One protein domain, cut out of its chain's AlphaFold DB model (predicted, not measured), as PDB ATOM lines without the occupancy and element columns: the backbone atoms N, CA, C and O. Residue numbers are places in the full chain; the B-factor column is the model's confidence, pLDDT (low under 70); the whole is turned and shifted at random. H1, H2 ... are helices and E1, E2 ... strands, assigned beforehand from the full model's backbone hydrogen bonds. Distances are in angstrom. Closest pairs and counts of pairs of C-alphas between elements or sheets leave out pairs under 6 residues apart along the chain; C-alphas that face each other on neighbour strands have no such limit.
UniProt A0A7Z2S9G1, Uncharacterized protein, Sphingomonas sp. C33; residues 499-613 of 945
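This is residues 499 to 613 of the 945 residues of an uncharacterized protein of Sphingomonas sp. C33 (UniProt A0A7Z2S9G1). The domain is an elongated sandwich of two four-stranded sheets whose strands run nearly the same line, one sheet fairly flat and the other curled like part of a barrel. At one side edge strand E1 comes near E8 of the curled sheet; at the other the short helix H1 lies over E5 of the flatter sheet and touches E4 of the curled one, while H2 lies crosswise over E8 and E7. The printed part has 115 residues with eight named strands and two named helices, in the order E1 E2 E3 E4 H1 E5 E6 H2 E7 E8, class mixed. The sheets run E1, E3, E6, E5, antiparallel, and E2, E8, E7, E4, mixed. The whole is compact, with a radius of gyration of the C-alphas of 13.6 A and spans of 46, 27 and 23 A.

E1, residues 499 to 503, is the antiparallel neighbour of E3, residues 520 to 528, with N 502 and O 524 2.9 A apart. E6, residues 570 to 574, is antiparallel to E3, N 521 to O 573 2.8 A, and forms a hairpin with E5, residues 564 to 567, N 572 to O 564 2.9 A. In the other, strongly twisted sheet E2, residues 507 to 510, is parallel to E8, residues 603 to 612, N 510 to O 611 2.8 A. E7, residues 590 to 597, forms a hairpin with E8, N 608 to O 591 2.8 A, and is antiparallel to E4, residues 534 to 540, N 539 to O 592 2.8 A. The two sheets form a sandwich, two sheets face to face, their facing parts 8.4 A centre to centre. The closest C-alphas of E1 and E8, Thr 500 and Asp 604, are 5.7 A apart. H1, residues 553 to 558, is over E5 at a height over the sheet of 7.3 A, only just along the strands at 29.6 degrees on the local plane; the closest C-alphas, Ala 557 and Ser 564, are 5.1 A apart. H2, residues 575 to 584, is over E8 and only just over E7, with 3 C-alphas falling on E7, and runs across the strands at 85 degrees to E8 on the local plane. H1 and H2 are on the same face of the curled sheet, two layers, helices on one face of a sheet. In both helices every O i to N i+4 pair is within hydrogen-bond range.

E1 begins at C-alpha 499 (-23.791, 9.038, 1.114). E3 is 25.9 A long, E4 19.8 A, H2 14.0 A and E7 23.9 A. E8, 29.2 A, ends at C-alpha 612 (-6.739, 24.742, -19.071).

The C-alphas farthest apart, Ala 513 and Asn 529, are 46.4 A apart. The printed part has no cut; the link from E4 to H1, residues 541 to 552, is long. Residues 587 to 589 and 613 are under 70 in pLDDT; the mean of the printed part is 88.0.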
ATOM      1  N   ILE A 499     -25.133   9.131   1.675       87.25
ATOM      2  CA  ILE A 499     -23.791   9.038   1.114       87.25
ATOM      3  C   ILE A 499     -23.376  10.444   0.682       87.25
ATOM      4  O   ILE A 499     -24.210  11.221   0.218       87.25
ATOM      5  N   THR A 500     -22.113  10.802   0.886       90.00
ATOM      6  CA  THR A 500     -21.572  12.086   0.421       90.00
ATOM      7  C   THR A 500     -20.177  11.878  -0.141       90.00
ATOM      8  O   THR A 500     -19.296  11.403   0.577       90.00
ATOM      9  N   VAL A 501     -19.961  12.213  -1.410       90.62
ATOM     10  CA  VAL A 501     -18.658  12.121  -2.071       90.62
ATOM     11  C   VAL A 501     -17.900  13.425  -1.863       90.62
ATOM     12  O   VAL A 501     -18.428  14.520  -2.029       90.62
ATOM     13  N   SER A 502     -16.629  13.312  -1.497       89.94
ATOM     14  CA  SER A 502     -15.732  14.453  -1.323       89.94
ATOM     15  C   SER A 502     -14.409  14.183  -2.026       89.94
ATOM     16  O   SER A 502     -13.824  13.118  -1.835       89.94
ATOM     17  N   GLY A 503     -13.946  15.124  -2.851       89.06
ATOM     18  CA  GLY A 503     -12.658  15.043  -3.539       89.06
ATOM     19  C   GLY A 503     -11.630  16.021  -2.977       89.06
ATOM     20  O   GLY A 503     -11.973  17.140  -2.602       89.06
ATOM     21  N   THR A 504     -10.350  15.637  -2.956       89.31
ATOM     22  CA  THR A 504      -9.260  16.557  -2.563       89.31
ATOM     23  C   THR A 504      -9.046  17.686  -3.576       89.31
ATOM     24  O   THR A 504      -8.616  18.771  -3.201       89.31
ATOM     25  N   HIS A 505      -9.359  17.434  -4.850       87.56
ATOM     26  CA  HIS A 505      -9.368  18.407  -5.942       87.56
ATOM     27  C   HIS A 505     -10.605  18.174  -6.831       87.56
ATOM     28  O   HIS A 505     -10.979  17.024  -7.080       87.56
ATOM     29  N   ALA A 506     -11.224  19.255  -7.319       88.38
ATOM     30  CA  ALA A 506     -12.337  19.231  -8.286       88.38
ATOM     31  C   ALA A 506     -11.885  19.476  -9.745       88.38
ATOM     32  O   ALA A 506     -12.666  19.347 -10.684       88.38
ATOM     33  N   GLU A 507     -10.610  19.814  -9.942       90.75
ATOM     34  CA  GLU A 507      -9.990  20.070 -11.239       90.75
ATOM     35  C   GLU A 507      -8.677  19.291 -11.365       90.75
ATOM     36  O   GLU A 507      -7.973  19.075 -10.374       90.75
ATOM     37  N   PHE A 508      -8.328  18.924 -12.595       88.94
ATOM     38  CA  PHE A 508      -6.944  18.674 -12.988       88.94
ATOM     39  C   PHE A 508      -6.501  19.800 -13.914       88.94
ATOM     40  O   PHE A 508      -7.205  20.132 -14.872       88.94
ATOM     41  N   ARG A 509      -5.341  20.384 -13.622       87.38
ATOM     42  CA  ARG A 509      -4.764  21.500 -14.374       87.38
ATOM     43  C   ARG A 509      -3.904  21.005 -15.522       87.38
ATOM     44  O   ARG A 509      -3.125  20.067 -15.365       87.38
ATOM     45  N   TYR A 510      -4.006  21.682 -16.651       83.56
ATOM     46  CA  TYR A 510      -3.257  21.410 -17.868       83.56
ATOM     47  C   TYR A 510      -2.532  22.678 -18.297       83.56
ATOM     48  O   TYR A 510      -3.058  23.770 -18.109       83.56
ATOM     49  N   ASP A 511      -1.330  22.549 -18.846       81.56
ATOM     50  CA  ASP A 511      -0.641  23.686 -19.454       81.56
ATOM     51  C   ASP A 511      -1.247  24.074 -20.818       81.56
ATOM     52  O   ASP A 511      -2.095  23.372 -21.379       81.56
ATOM     53  N   GLY A 512      -0.782  25.196 -21.376       73.31
ATOM     54  CA  GLY A 512      -1.198  25.678 -22.696       73.31
ATOM     55  C   GLY A 512      -0.788  24.783 -23.878       73.31
ATOM     56  O   GLY A 512      -1.214  25.048 -24.998       73.31
ATOM     57  N   ALA A 513       0.005  23.726 -23.655       77.06
ATOM     58  CA  ALA A 513       0.280  22.680 -24.643       77.06
ATOM     59  C   ALA A 513      -0.674  21.473 -24.503       77.06
ATOM     60  O   ALA A 513      -0.588  20.521 -25.278       77.06
ATOM     61  N   GLY A 514      -1.597  21.510 -23.536       73.88
ATOM     62  CA  GLY A 514      -2.577  20.460 -23.279       73.88
ATOM     63  C   GLY A 514      -2.046  19.290 -22.448       73.88
ATOM     64  O   GLY A 514      -2.753  18.285 -22.334       73.88
ATOM     65  N   ALA A 515      -0.853  19.400 -21.848       80.31
ATOM     66  CA  ALA A 515      -0.285  18.373 -20.976       80.31
ATOM     67  C   ALA A 515      -0.736  18.567 -19.518       80.31
ATOM     68  O   ALA A 515      -0.804  19.685 -19.008       80.31
ATOM     69  N   ALA A 516      -1.071  17.470 -18.833       80.81
ATOM     70  CA  ALA A 516      -1.586  17.521 -17.467       80.81
ATOM     71  C   ALA A 516      -0.459  17.795 -16.454       80.81
ATOM     72  O   ALA A 516       0.530  17.060 -16.408       80.81
ATOM     73  N   LYS A 517      -0.621  18.813 -15.601       85.19
ATOM     74  CA  LYS A 517       0.316  19.103 -14.506       85.19
ATOM     75  C   LYS A 517       0.291  17.945 -13.485       85.19
ATOM     76  O   LYS A 517      -0.793  17.430 -13.202       85.19
ATOM     77  N   PRO A 518       1.436  17.536 -12.896       88.44
ATOM     78  CA  PRO A 518       1.484  16.429 -11.942       88.44
ATOM     79  C   PRO A 518       0.601  16.633 -10.705       88.44
ATOM     80  O   PRO A 518       0.968  17.311  -9.749       88.44
ATOM     81  N   GLN A 519      -0.578  16.018 -10.733       90.31
ATOM     82  CA  GLN A 519      -1.588  16.074  -9.680       90.31
ATOM     83  C   GLN A 519      -2.205  14.692  -9.442       90.31
ATOM     84  O   GLN A 519      -2.165  13.809 -10.307       90.31
ATOM     85  N   THR A 520      -2.816  14.544  -8.270       92.56
ATOM     86  CA  THR A 520      -3.622  13.389  -7.865       92.56
ATOM     87  C   THR A 520      -4.845  13.908  -7.112       92.56
ATOM     88  O   THR A 520      -4.724  14.833  -6.305       92.56
ATOM     89  N   THR A 521      -6.016  13.322  -7.346       93.06
ATOM     90  CA  THR A 521      -7.207  13.526  -6.517       93.06
ATOM     91  C   THR A 521      -7.594  12.218  -5.834       93.06
ATOM     92  O   THR A 521      -7.473  11.137  -6.413       93.06
ATOM     93  N   ARG A 522      -8.041  12.314  -4.585       95.31
ATOM     94  CA  ARG A 522      -8.643  11.220  -3.821       95.31
ATOM     95  C   ARG A 522     -10.112  11.559  -3.639       95.31
ATOM     96  O   ARG A 522     -10.406  12.644  -3.140       95.31
ATOM     97  N   LEU A 523     -10.997  10.656  -4.045       94.31
ATOM     98  CA  LEU A 523     -12.434  10.747  -3.815       94.31
ATOM     99  C   LEU A 523     -12.803   9.792  -2.682       94.31
ATOM    100  O   LEU A 523     -12.485   8.606  -2.742       94.31
ATOM    101  N   THR A 524     -13.484  10.305  -1.663       95.19
ATOM    102  CA  THR A 524     -13.950   9.525  -0.513       95.19
ATOM    103  C   THR A 524     -15.460   9.666  -0.384       95.19
ATOM    104  O   THR A 524     -15.964  10.775  -0.172       95.19
ATOM    105  N   ALA A 525     -16.170   8.546  -0.478       93.38
ATOM    106  CA  ALA A 525     -17.587   8.434  -0.170       93.38
ATOM    107  C   ALA A 525     -17.771   8.237   1.340       93.38
ATOM    108  O   ALA A 525     -17.252   7.300   1.941       93.38
ATOM    109  N   ARG A 526     -18.517   9.130   1.988       90.56
ATOM    110  CA  ARG A 526     -18.839   9.045   3.415       90.56
ATOM    111  C   ARG A 526     -20.264   8.556   3.589       90.56
ATOM    112  O   ARG A 526     -21.209   9.312   3.384       90.56
ATOM    113  N   ARG A 527     -20.397   7.293   3.985       88.56
ATOM    114  CA  ARG A 527     -21.666   6.676   4.379       88.56
ATOM    115  C   ARG A 527     -22.053   7.117   5.795       88.56
ATOM    116  O   ARG A 527     -21.215   7.107   6.694       88.56
ATOM    117  N   GLN A 528     -23.314   7.485   6.002       79.38
ATOM    118  CA  GLN A 528     -23.898   7.801   7.310       79.38
ATOM    119  C   GLN A 528     -25.223   7.052   7.486       79.38
ATOM    120  O   GLN A 528     -25.954   6.839   6.520       79.38
ATOM    121  N   ASN A 529     -25.532   6.664   8.728       76.88
ATOM    122  CA  ASN A 529     -26.781   5.987   9.118       76.88
ATOM    123  C   ASN A 529     -27.072   4.694   8.325       76.88
ATOM    124  O   ASN A 529     -28.224   4.321   8.115       76.88
ATOM    125  N   THR A 530     -26.027   4.009   7.848       82.31
ATOM    126  CA  THR A 530     -26.145   2.830   6.984       82.31
ATOM    127  C   THR A 530     -24.922   1.922   7.075       82.31
ATOM    128  O   THR A 530     -23.805   2.391   7.285       82.31
ATOM    129  N   ALA A 531     -25.140   0.621   6.872       85.06
ATOM    130  CA  ALA A 531     -24.088  -0.378   6.677       85.06
ATOM    131  C   ALA A 531     -23.978  -0.849   5.210       85.06
ATOM    132  O   ALA A 531     -23.081  -1.625   4.884       85.06
ATOM    133  N   LEU A 532     -24.872  -0.386   4.323       87.56
ATOM    134  CA  LEU A 532     -24.896  -0.766   2.905       87.56
ATOM    135  C   LEU A 532     -23.589  -0.360   2.215       87.56
ATOM    136  O   LEU A 532     -23.066   0.721   2.475       87.56
ATOM    137  N   GLN A 533     -23.057  -1.229   1.357       91.38
ATOM    138  CA  GLN A 533     -21.792  -1.015   0.646       91.38
ATOM    139  C   GLN A 533     -21.895   0.151  -0.350       91.38
ATOM    140  O   GLN A 533     -22.955   0.362  -0.945       91.38
ATOM    141  N   THR A 534     -20.795   0.880  -0.546       94.00
ATOM    142  CA  THR A 534     -20.679   1.881  -1.614       94.00
ATOM    143  C   THR A 534     -20.410   1.197  -2.953       94.00
ATOM    144  O   THR A 534     -19.469   0.416  -3.078       94.00
ATOM    145  N   ILE A 535     -21.214   1.531  -3.960       94.19
ATOM    146  CA  ILE A 535     -20.997   1.187  -5.367       94.19
ATOM    147  C   ILE A 535     -20.589   2.456  -6.123       94.19
ATOM    148  O   ILE A 535     -21.077   3.538  -5.800       94.19
ATOM    149  N   TRP A 536     -19.713   2.332  -7.124       94.75
ATOM    150  CA  TRP A 536     -19.189   3.457  -7.904       94.75
ATOM    151  C   TRP A 536     -19.396   3.287  -9.417       94.75
ATOM    152  O   TRP A 536     -19.269   2.187  -9.961       94.75
ATOM    153  N   ARG A 537     -19.613   4.398 -10.132       93.31
ATOM    154  CA  ARG A 537     -19.520   4.456 -11.603       93.31
ATOM    155  C   ARG A 537     -19.009   5.801 -12.106       93.31
ATOM    156  O   ARG A 537     -19.079   6.806 -11.401       93.31
ATOM    157  N   VAL A 538     -18.535   5.814 -13.351       93.06
ATOM    158  CA  VAL A 538     -18.150   7.040 -14.059       93.06
ATOM    159  C   VAL A 538     -19.238   7.409 -15.062       93.06
ATOM    160  O   VAL A 538     -19.679   6.577 -15.860       93.06
ATOM    161  N   LEU A 539     -19.663   8.667 -15.013       92.25
ATOM    162  CA  LEU A 539     -20.577   9.305 -15.951       92.25
ATOM    163  C   LEU A 539     -19.811  10.332 -16.798       92.25
ATOM    164  O   LEU A 539     -18.820  10.916 -16.343       92.25
ATOM    165  N   ARG A 540     -20.304  10.616 -18.004       87.19
ATOM    166  CA  ARG A 540     -19.832  11.764 -18.793       87.19
ATOM    167  C   ARG A 540     -20.257  13.075 -18.133       87.19
ATOM    168  O   ARG A 540     -21.386  13.176 -17.655       87.19
ATOM    169  N   ALA A 541     -19.400  14.097 -18.160       83.94
ATOM    170  CA  ALA A 541     -19.760  15.417 -17.634       83.94
ATOM    171  C   ALA A 541     -20.747  16.200 -18.522       83.94
ATOM    172  O   ALA A 541     -21.404  17.107 -18.020       83.94
ATOM    173  N   ASP A 542     -20.869  15.860 -19.812       81.31
ATOM    174  CA  ASP A 542     -21.735  16.559 -20.769       81.31
ATOM    175  C   ASP A 542     -23.147  15.957 -20.878       81.31
ATOM    176  O   ASP A 542     -24.125  16.702 -20.852       81.31
ATOM    177  N   THR A 543     -23.282  14.627 -20.962       85.19
ATOM    178  CA  THR A 543     -24.595  13.952 -21.059       85.19
ATOM    179  C   THR A 543     -25.108  13.384 -19.734       85.19
ATOM    180  O   THR A 543     -26.295  13.085 -19.616       85.19
ATOM    181  N   GLY A 544     -24.241  13.203 -18.731       85.06
ATOM    182  CA  GLY A 544     -24.579  12.497 -17.488       85.06
ATOM    183  C   GLY A 544     -24.787  10.984 -17.652       85.06
ATOM    184  O   GLY A 544     -25.167  10.316 -16.689       85.06
ATOM    185  N   GLU A 545     -24.549  10.427 -18.843       89.62
ATOM    186  CA  GLU A 545     -24.697   8.995 -19.117       89.62
ATOM    187  C   GLU A 545     -23.532   8.183 -18.527       89.62
ATOM    188  O   GLU A 545     -22.387   8.648 -18.547       89.62
ATOM    189  N   PRO A 546     -23.783   6.954 -18.037       88.50
ATOM    190  CA  PRO A 546     -22.736   6.079 -17.528       88.50
ATOM    191  C   PRO A 546     -21.838   5.558 -18.654       88.50
ATOM    192  O   PRO A 546     -22.294   4.855 -19.554       88.50
ATOM    193  N   VAL A 547     -20.540   5.851 -18.556       88.38
ATOM    194  CA  VAL A 547     -19.483   5.245 -19.391       88.38
ATOM    195  C   VAL A 547     -18.865   4.011 -18.738       88.38
ATOM    196  O   VAL A 547     -18.170   3.247 -19.403       88.38
ATOM    197  N   SER A 548     -19.156   3.774 -17.457       85.06
ATOM    198  CA  SER A 548     -18.811   2.537 -16.764       85.06
ATOM    199  C   SER A 548     -19.914   2.077 -15.807       85.06
ATOM    200  O   SER A 548     -20.858   2.813 -15.509       85.06
ATOM    201  N   PHE A 549     -19.788   0.845 -15.312       79.56
ATOM    202  CA  PHE A 549     -20.590   0.324 -14.210       79.56
ATOM    203  C   PHE A 549     -19.760  -0.715 -13.450       79.56
ATOM    204  O   PHE A 549     -19.384  -1.738 -14.021       79.56
ATOM    205  N   PHE A 550     -19.455  -0.449 -12.183       78.19
ATOM    206  CA  PHE A 550     -18.652  -1.322 -11.323       78.19
ATOM    207  C   PHE A 550     -19.421  -1.649 -10.048       78.19
ATOM    208  O   PHE A 550     -20.350  -0.927  -9.706       78.19
ATOM    209  N   GLN A 551     -19.085  -2.753  -9.373       77.94
ATOM    210  CA  GLN A 551     -19.778  -3.164  -8.145       77.94
ATOM    211  C   GLN A 551     -19.045  -2.675  -6.890       77.94
ATOM    212  O   GLN A 551     -19.687  -2.361  -5.893       77.94
ATOM    213  N   THR A 552     -17.720  -2.534  -6.959       91.38
ATOM    214  CA  THR A 552     -16.860  -2.045  -5.873       91.38
ATOM    215  C   THR A 552     -15.826  -1.033  -6.378       91.38
ATOM    216  O   THR A 552     -15.546  -0.935  -7.576       91.38
ATOM    217  N   ALA A 553     -15.193  -0.304  -5.456       92.81
ATOM    218  CA  ALA A 553     -14.031   0.531  -5.770       92.81
ATOM    219  C   ALA A 553     -12.846  -0.303  -6.306       92.81
ATOM    220  O   ALA A 553     -12.147   0.121  -7.229       92.81
ATOM    221  N   ALA A 554     -12.652  -1.521  -5.781       93.06
ATOM    222  CA  ALA A 554     -11.610  -2.442  -6.233       93.06
ATOM    223  C   ALA A 554     -11.770  -2.826  -7.716       93.06
ATOM    224  O   ALA A 554     -10.781  -2.845  -8.452       93.06
ATOM    225  N   ASP A 555     -13.007  -3.034  -8.183       93.12
ATOM    226  CA  ASP A 555     -13.295  -3.286  -9.601       93.12
ATOM    227  C   ASP A 555     -12.883  -2.100 -10.484       93.12
ATOM    228  O   ASP A 555     -12.324  -2.309 -11.563       93.12
ATOM    229  N   MET A 556     -13.102  -0.855 -10.036       92.94
ATOM    230  CA  MET A 556     -12.669   0.332 -10.787       92.94
ATOM    231  C   MET A 556     -11.151   0.352 -10.987       92.94
ATOM    232  O   MET A 556     -10.675   0.702 -12.068       92.94
ATOM    233  N   ALA A 557     -10.392  -0.007  -9.947       92.75
ATOM    234  CA  ALA A 557      -8.933  -0.024  -9.989       92.75
ATOM    235  C   ALA A 557      -8.420  -1.160 -10.885       92.75
ATOM    236  O   ALA A 557      -7.566  -0.928 -11.742       92.75
ATOM    237  N   ALA A 558      -8.995  -2.360 -10.753       92.62
ATOM    238  CA  ALA A 558      -8.662  -3.520 -11.580       92.62
ATOM    239  C   ALA A 558      -8.948  -3.286 -13.077       92.62
ATOM    240  O   ALA A 558      -8.169  -3.714 -13.925       92.62
ATOM    241  N   ASN A 559     -10.023  -2.562 -13.402       90.44
ATOM    242  CA  ASN A 559     -10.392  -2.210 -14.778       90.44
ATOM    243  C   ASN A 559      -9.754  -0.895 -15.278       90.44
ATOM    244  O   ASN A 559     -10.058  -0.456 -16.384       90.44
ATOM    245  N   GLY A 560      -8.882  -0.249 -14.494       91.38
ATOM    246  CA  GLY A 560      -8.117   0.926 -14.927       91.38
ATOM    247  C   GLY A 560      -8.875   2.262 -14.966       91.38
ATOM    248  O   GLY A 560      -8.382   3.213 -15.567       91.38
ATOM    249  N   TRP A 561     -10.037   2.368 -14.314       93.75
ATOM    250  CA  TRP A 561     -10.850   3.598 -14.250       93.75
ATOM    251  C   TRP A 561     -10.451   4.551 -13.118       93.75
ATOM    252  O   TRP A 561     -10.897   5.700 -13.081       93.75
ATOM    253  N   VAL A 562      -9.612   4.064 -12.204       95.06
ATOM    254  CA  VAL A 562      -8.917   4.797 -11.134       95.06
ATOM    255  C   VAL A 562      -7.506   4.201 -11.010       95.06
ATOM    256  O   VAL A 562      -7.263   3.109 -11.529       95.06
ATOM    257  N   ASP A 563      -6.542   4.884 -10.394       95.31
ATOM    258  CA  ASP A 563      -5.173   4.355 -10.228       95.31
ATOM    259  C   ASP A 563      -5.050   3.405  -9.033       95.31
ATOM    260  O   ASP A 563      -4.286   2.441  -9.085       95.31
ATOM    261  N   SER A 564      -5.826   3.633  -7.972       96.31
ATOM    262  CA  SER A 564      -6.001   2.674  -6.880       96.31
ATOM    263  C   SER A 564      -7.320   2.888  -6.135       96.31
ATOM    264  O   SER A 564      -7.952   3.940  -6.244       96.31
ATOM    265  N   ALA A 565      -7.725   1.874  -5.370       95.69
ATOM    266  CA  ALA A 565      -8.879   1.908  -4.480       95.69
ATOM    267  C   ALA A 565      -8.451   1.441  -3.076       95.69
ATOM    268  O   ALA A 565      -8.383   0.235  -2.832       95.69
ATOM    269  N   PRO A 566      -8.074   2.362  -2.167       92.44
ATOM    270  CA  PRO A 566      -7.606   1.997  -0.826       92.44
ATOM    271  C   PRO A 566      -8.688   1.403   0.091       92.44
ATOM    272  O   PRO A 566      -8.348   0.775   1.094       92.44
ATOM    273  N   SER A 567      -9.971   1.577  -0.240       94.94
ATOM    274  CA  SER A 567     -11.117   0.889   0.374       94.94
ATOM    275  C   SER A 567     -12.342   0.959  -0.551       94.94
ATOM    276  O   SER A 567     -12.332   1.708  -1.524       94.94
ATOM    277  N   ASP A 568     -13.429   0.248  -0.232       91.44
ATOM    278  CA  ASP A 568     -14.717   0.368  -0.951       91.44
ATOM    279  C   ASP A 568     -15.267   1.808  -0.984       91.44
ATOM    280  O   ASP A 568     -15.992   2.189  -1.903       91.44
ATOM    281  N   ASP A 569     -14.909   2.614   0.015       95.00
ATOM    282  CA  ASP A 569     -15.336   4.003   0.180       95.00
ATOM    283  C   ASP A 569     -14.332   5.019  -0.398       95.00
ATOM    284  O   ASP A 569     -14.569   6.225  -0.305       95.00
ATOM    285  N   GLU A 570     -13.208   4.587  -0.987       95.69
ATOM    286  CA  GLU A 570     -12.155   5.490  -1.465       95.69
ATOM    287  C   GLU A 570     -11.536   5.067  -2.805       95.69
ATOM    288  O   GLU A 570     -11.004   3.967  -2.947       95.69
ATOM    289  N   VAL A 571     -11.497   6.001  -3.761       96.19
ATOM    290  CA  VAL A 571     -10.769   5.854  -5.030       96.19
ATOM    291  C   VAL A 571      -9.782   6.996  -5.262       96.19
ATOM    292  O   VAL A 571     -10.013   8.141  -4.871       96.19
ATOM    293  N   VAL A 572      -8.662   6.697  -5.919       95.94
ATOM    294  CA  VAL A 572      -7.561   7.638  -6.165       95.94
ATOM    295  C   VAL A 572      -7.246   7.698  -7.655       95.94
ATOM    296  O   VAL A 572      -7.075   6.662  -8.296       95.94
ATOM    297  N   LEU A 573      -7.135   8.909  -8.205       94.75
ATOM    298  CA  LEU A 573      -6.832   9.162  -9.616       94.75
ATOM    299  C   LEU A 573      -5.686  10.159  -9.776       94.75
ATOM    300  O   LEU A 573      -5.710  11.242  -9.192       94.75
ATOM    301  N   GLY A 574      -4.708   9.820 -10.605       94.25
ATOM    302  CA  GLY A 574      -3.643  10.697 -11.066       94.25
ATOM    303  C   GLY A 574      -3.985  11.394 -12.383       94.25
ATOM    304  O   GLY A 574      -4.759  10.901 -13.203       94.25
ATOM    305  N   HIS A 575      -3.333  12.532 -12.609       90.94
ATOM    306  CA  HIS A 575      -3.427  13.364 -13.813       90.94
ATOM    307  C   HIS A 575      -3.305  12.580 -15.135       90.94
ATOM    308  O   HIS A 575      -4.068  12.841 -16.061       90.94
ATOM    309  N   VAL A 576      -2.415  11.581 -15.217       89.88
ATOM    310  CA  VAL A 576      -2.245  10.733 -16.417       89.88
ATOM    311  C   VAL A 576      -3.506   9.916 -16.722       89.88
ATOM    312  O   VAL A 576      -3.971   9.897 -17.861       89.88
ATOM    313  N   ARG A 577      -4.083   9.252 -15.710       92.12
ATOM    314  CA  ARG A 577      -5.277   8.411 -15.874       92.12
ATOM    315  C   ARG A 577      -6.526   9.251 -16.096       92.12
ATOM    316  O   ARG A 577      -7.319   8.918 -16.971       92.12
ATOM    317  N   PHE A 578      -6.669  10.361 -15.371       91.50
ATOM    318  CA  PHE A 578      -7.757  11.306 -15.605       91.50
ATOM    319  C   PHE A 578      -7.702  11.909 -17.016       91.50
ATOM    320  O   PHE A 578      -8.737  11.977 -17.671       91.50
ATOM    321  N   GLY A 579      -6.518  12.278 -17.520       88.31
ATOM    322  CA  GLY A 579      -6.351  12.763 -18.893       88.31
ATOM    323  C   GLY A 579      -6.791  11.738 -19.931       88.31
ATOM    324  O   GLY A 579      -7.676  12.029 -20.731       88.31
ATOM    325  N   TRP A 580      -6.276  10.507 -19.847       90.12
ATOM    326  CA  TRP A 580      -6.673   9.433 -20.761       90.12
ATOM    327  C   TRP A 580      -8.187   9.162 -20.739       90.12
ATOM    328  O   TRP A 580      -8.810   9.084 -21.797       90.12
ATOM    329  N   LEU A 581      -8.805   9.086 -19.555       89.94
ATOM    330  CA  LEU A 581     -10.253   8.890 -19.427       89.94
ATOM    331  C   LEU A 581     -11.057  10.105 -19.930       89.94
ATOM    332  O   LEU A 581     -12.113   9.936 -20.537       89.94
ATOM    333  N   SER A 582     -10.577  11.332 -19.703       86.06
ATOM    334  CA  SER A 582     -11.251  12.561 -20.142       86.06
ATOM    335  C   SER A 582     -11.174  12.763 -21.658       86.06
ATOM    336  O   SER A 582     -12.116  13.314 -22.231       86.06
ATOM    337  N   ASP A 583     -10.092  12.320 -22.299       85.25
ATOM    338  CA  ASP A 583      -9.934  12.336 -23.757       85.25
ATOM    339  C   ASP A 583     -10.725  11.193 -24.424       85.25
ATOM    340  O   ASP A 583     -11.332  11.397 -25.473       85.25
ATOM    341  N   ALA A 584     -10.779  10.008 -23.801       86.31
ATOM    342  CA  ALA A 584     -11.506   8.848 -24.330       86.31
ATOM    343  C   ALA A 584     -13.034   8.907 -24.116       86.31
ATOM    344  O   ALA A 584     -13.785   8.415 -24.959       86.31
ATOM    345  N   TYR A 585     -13.498   9.488 -23.002       86.12
ATOM    346  CA  TYR A 585     -14.905   9.421 -22.571       86.12
ATOM    347  C   TYR A 585     -15.514  10.768 -22.144       86.12
ATOM    348  O   TYR A 585     -16.734  10.911 -22.159       86.12
ATOM    349  N   GLY A 586     -14.699  11.755 -21.759       72.50
ATOM    350  CA  GLY A 586     -15.162  13.011 -21.147       72.50
ATOM    351  C   GLY A 586     -15.519  14.148 -22.111       72.50
ATOM    352  O   GLY A 586     -15.781  15.260 -21.653       72.50
ATOM    353  N   ALA A 587     -15.474  13.907 -23.428       67.62
ATOM    354  CA  ALA A 587     -15.780  14.877 -24.494       67.62
ATOM    355  C   ALA A 587     -15.059  16.244 -24.363       67.62
ATOM    356  O   ALA A 587     -15.554  17.269 -24.826       67.62
ATOM    357  N   GLY A 588     -13.895  16.273 -23.701       65.50
ATOM    358  CA  GLY A 588     -13.144  17.493 -23.376       65.50
ATOM    359  C   GLY A 588     -13.661  18.297 -22.169       65.50
ATOM    360  O   GLY A 588     -12.919  19.137 -21.666       65.50
ATOM    361  N   GLY A 589     -14.873  18.032 -21.668       66.38
ATOM    362  CA  GLY A 589     -15.468  18.736 -20.521       66.38
ATOM    363  C   GLY A 589     -15.078  18.172 -19.147       66.38
ATOM    364  O   GLY A 589     -15.007  18.919 -18.172       66.38
ATOM    365  N   GLY A 590     -14.793  16.869 -19.067       84.81
ATOM    366  CA  GLY A 590     -14.402  16.180 -17.832       84.81
ATOM    367  C   GLY A 590     -15.247  14.938 -17.545       84.81
ATOM    368  O   GLY A 590     -15.905  14.393 -18.432       84.81
ATOM    369  N   LEU A 591     -15.230  14.474 -16.294       90.81
ATOM    370  CA  LEU A 591     -15.901  13.241 -15.857       90.81
ATOM    371  C   LEU A 591     -16.614  13.450 -14.521       90.81
ATOM    372  O   LEU A 591     -16.173  14.253 -13.701       90.81
ATOM    373  N   VAL A 592     -17.680  12.692 -14.268       92.69
ATOM    374  CA  VAL A 592     -18.388  12.699 -12.979       92.69
ATOM    375  C   VAL A 592     -18.310  11.313 -12.357       92.69
ATOM    376  O   VAL A 592     -18.701  10.325 -12.973       92.69
ATOM    377  N   TYR A 593     -17.816  11.240 -11.126       93.56
ATOM    378  CA  TYR A 593     -17.764  10.011 -10.342       93.56
ATOM    379  C   TYR A 593     -18.990   9.990  -9.430       93.56
ATOM    380  O   TYR A 593     -19.148  10.864  -8.577       93.56
ATOM    381  N   GLU A 594     -19.879   9.024  -9.640       94.12
ATOM    382  CA  GLU A 594     -21.072   8.823  -8.817       94.12
ATOM    383  C   GLU A 594     -20.847   7.641  -7.874       94.12
ATOM    384  O   GLU A 594     -20.429   6.566  -8.316       94.12
ATOM    385  N   ALA A 595     -21.161   7.841  -6.595       93.50
ATOM    386  CA  ALA A 595     -21.199   6.794  -5.584       93.50
ATOM    387  C   ALA A 595     -22.635   6.613  -5.080       93.50
ATOM    388  O   ALA A 595     -23.345   7.599  -4.876       93.50
ATOM    389  N   TRP A 596     -23.070   5.376  -4.842       93.56
ATOM    390  CA  TRP A 596     -24.394   5.096  -4.281       93.56
ATOM    391  C   TRP A 596     -24.402   3.934  -3.293       93.56
ATOM    392  O   TRP A 596     -23.523   3.074  -3.303       93.56
ATOM    393  N   LEU A 597     -25.414   3.908  -2.424       90.62
ATOM    394  CA  LEU A 597     -25.610   2.816  -1.468       90.62
ATOM    395  C   LEU A 597     -26.264   1.616  -2.167       90.62
ATOM    396  O   LEU A 597     -27.359   1.743  -2.729       90.62
ATOM    397  N   ASN A 598     -25.610   0.453  -2.106       89.69
ATOM    398  CA  ASN A 598     -26.064  -0.793  -2.728       89.69
ATOM    399  C   ASN A 598     -27.538  -1.105  -2.385       89.69
ATOM    400  O   ASN A 598     -27.935  -1.066  -1.222       89.69
ATOM    401  N   GLY A 599     -28.346  -1.407  -3.405       82.31
ATOM    402  CA  GLY A 599     -29.777  -1.702  -3.267       82.31
ATOM    403  C   GLY A 599     -30.699  -0.484  -3.106       82.31
ATOM    404  O   GLY A 599     -31.884  -0.668  -2.848       82.31
ATOM    405  N   THR A 600     -30.197   0.748  -3.261       83.44
ATOM    406  CA  THR A 600     -30.987   1.984  -3.099       83.44
ATOM    407  C   THR A 600     -30.850   2.937  -4.291       83.44
ATOM    408  O   THR A 600     -29.970   2.779  -5.135       83.44
ATOM    409  N   SER A 601     -31.688   3.977  -4.320       82.69
ATOM    410  CA  SER A 601     -31.554   5.143  -5.204       82.69
ATOM    411  C   SER A 601     -30.802   6.320  -4.557       82.69
ATOM    412  O   SER A 601     -30.942   7.453  -5.013       82.69
ATOM    413  N   ILE A 602     -30.073   6.093  -3.458       82.44
ATOM    414  CA  ILE A 602     -29.379   7.143  -2.699       82.44
ATOM    415  C   ILE A 602     -27.965   7.280  -3.266       82.44
ATOM    416  O   ILE A 602     -27.096   6.449  -2.988       82.44
ATOM    417  N   VAL A 603     -27.772   8.314  -4.087       90.38
ATOM    418  CA  VAL A 603     -26.539   8.600  -4.837       90.38
ATOM    419  C   VAL A 603     -25.972   9.966  -4.446       90.38
ATOM    420  O   VAL A 603     -26.732  10.864  -4.090       90.38
ATOM    421  N   ASP A 604     -24.662  10.147  -4.597       93.56
ATOM    422  CA  ASP A 604     -24.019  11.466  -4.638       93.56
ATOM    423  C   ASP A 604     -22.893  11.499  -5.693       93.56
ATOM    424  O   ASP A 604     -22.410  10.454  -6.140       93.56
ATOM    425  N   ARG A 605     -22.522  12.696  -6.159       94.00
ATOM    426  CA  ARG A 605     -21.720  12.917  -7.373       94.00
ATOM    427  C   ARG A 605     -20.587  13.909  -7.152       94.00
ATOM    428  O   ARG A 605     -20.808  15.022  -6.689       94.00
ATOM    429  N   TRP A 606     -19.394  13.553  -7.623       93.56
ATOM    430  CA  TRP A 606     -18.247  14.456  -7.683       93.56
ATOM    431  C   TRP A 606     -17.780  14.673  -9.123       93.56
ATOM    432  O   TRP A 606     -17.322  13.745  -9.794       93.56
ATOM    433  N   SER A 607     -17.884  15.914  -9.596       92.12
ATOM    434  CA  SER A 607     -17.399  16.328 -10.914       92.12
ATOM    435  C   SER A 607     -15.901  16.632 -10.879       92.12
ATOM    436  O   SER A 607     -15.423  17.330  -9.987       92.12
ATOM    437  N   LEU A 608     -15.171  16.142 -11.880       90.38
ATOM    438  CA  LEU A 608     -13.759  16.426 -12.119       90.38
ATOM    439  C   LEU A 608     -13.603  17.106 -13.481       90.38
ATOM    440  O   LEU A 608     -13.858  16.497 -14.523       90.38
ATOM    441  N   ALA A 609     -13.191  18.374 -13.462       88.94
ATOM    442  CA  ALA A 609     -13.047  19.209 -14.652       88.94
ATOM    443  C   ALA A 609     -11.610  19.223 -15.205       88.94
ATOM    444  O   ALA A 609     -10.631  19.069 -14.468       88.94
ATOM    445  N   ARG A 610     -11.484  19.482 -16.513       85.81
ATOM    446  CA  ARG A 610     -10.214  19.824 -17.171       85.81
ATOM    447  C   ARG A 610     -10.014  21.341 -17.139       85.81
ATOM    448  O   ARG A 610     -10.627  22.059 -17.921       85.81
ATOM    449  N   ALA A 611      -9.148  21.824 -16.252       83.06
ATOM    450  CA  ALA A 611      -8.778  23.235 -16.196       83.06
ATOM    451  C   ALA A 611      -7.584  23.496 -17.128       83.06
ATOM    452  O   ALA A 611      -6.469  23.053 -16.851       83.06
ATOM    453  N   LEU A 612      -7.815  24.201 -18.239       73.94
ATOM    454  CA  LEU A 612      -6.739  24.742 -19.071       73.94
ATOM    455  C   LEU A 612      -6.180  26.000 -18.406       73.94
ATOM    456  O   LEU A 612      -6.877  27.006 -18.281       73.94
ATOM    457  N   ASP A 613      -4.925  25.927 -17.984       62.25
ATOM    458  CA  ASP A 613      -4.172  27.070 -17.491       62.25
ATOM    459  C   ASP A 613      -3.739  27.923 -18.693       62.25
ATOM    460  O   ASP A 613      -3.196  27.403 -19.674       62.25
TER     461      ASP A 613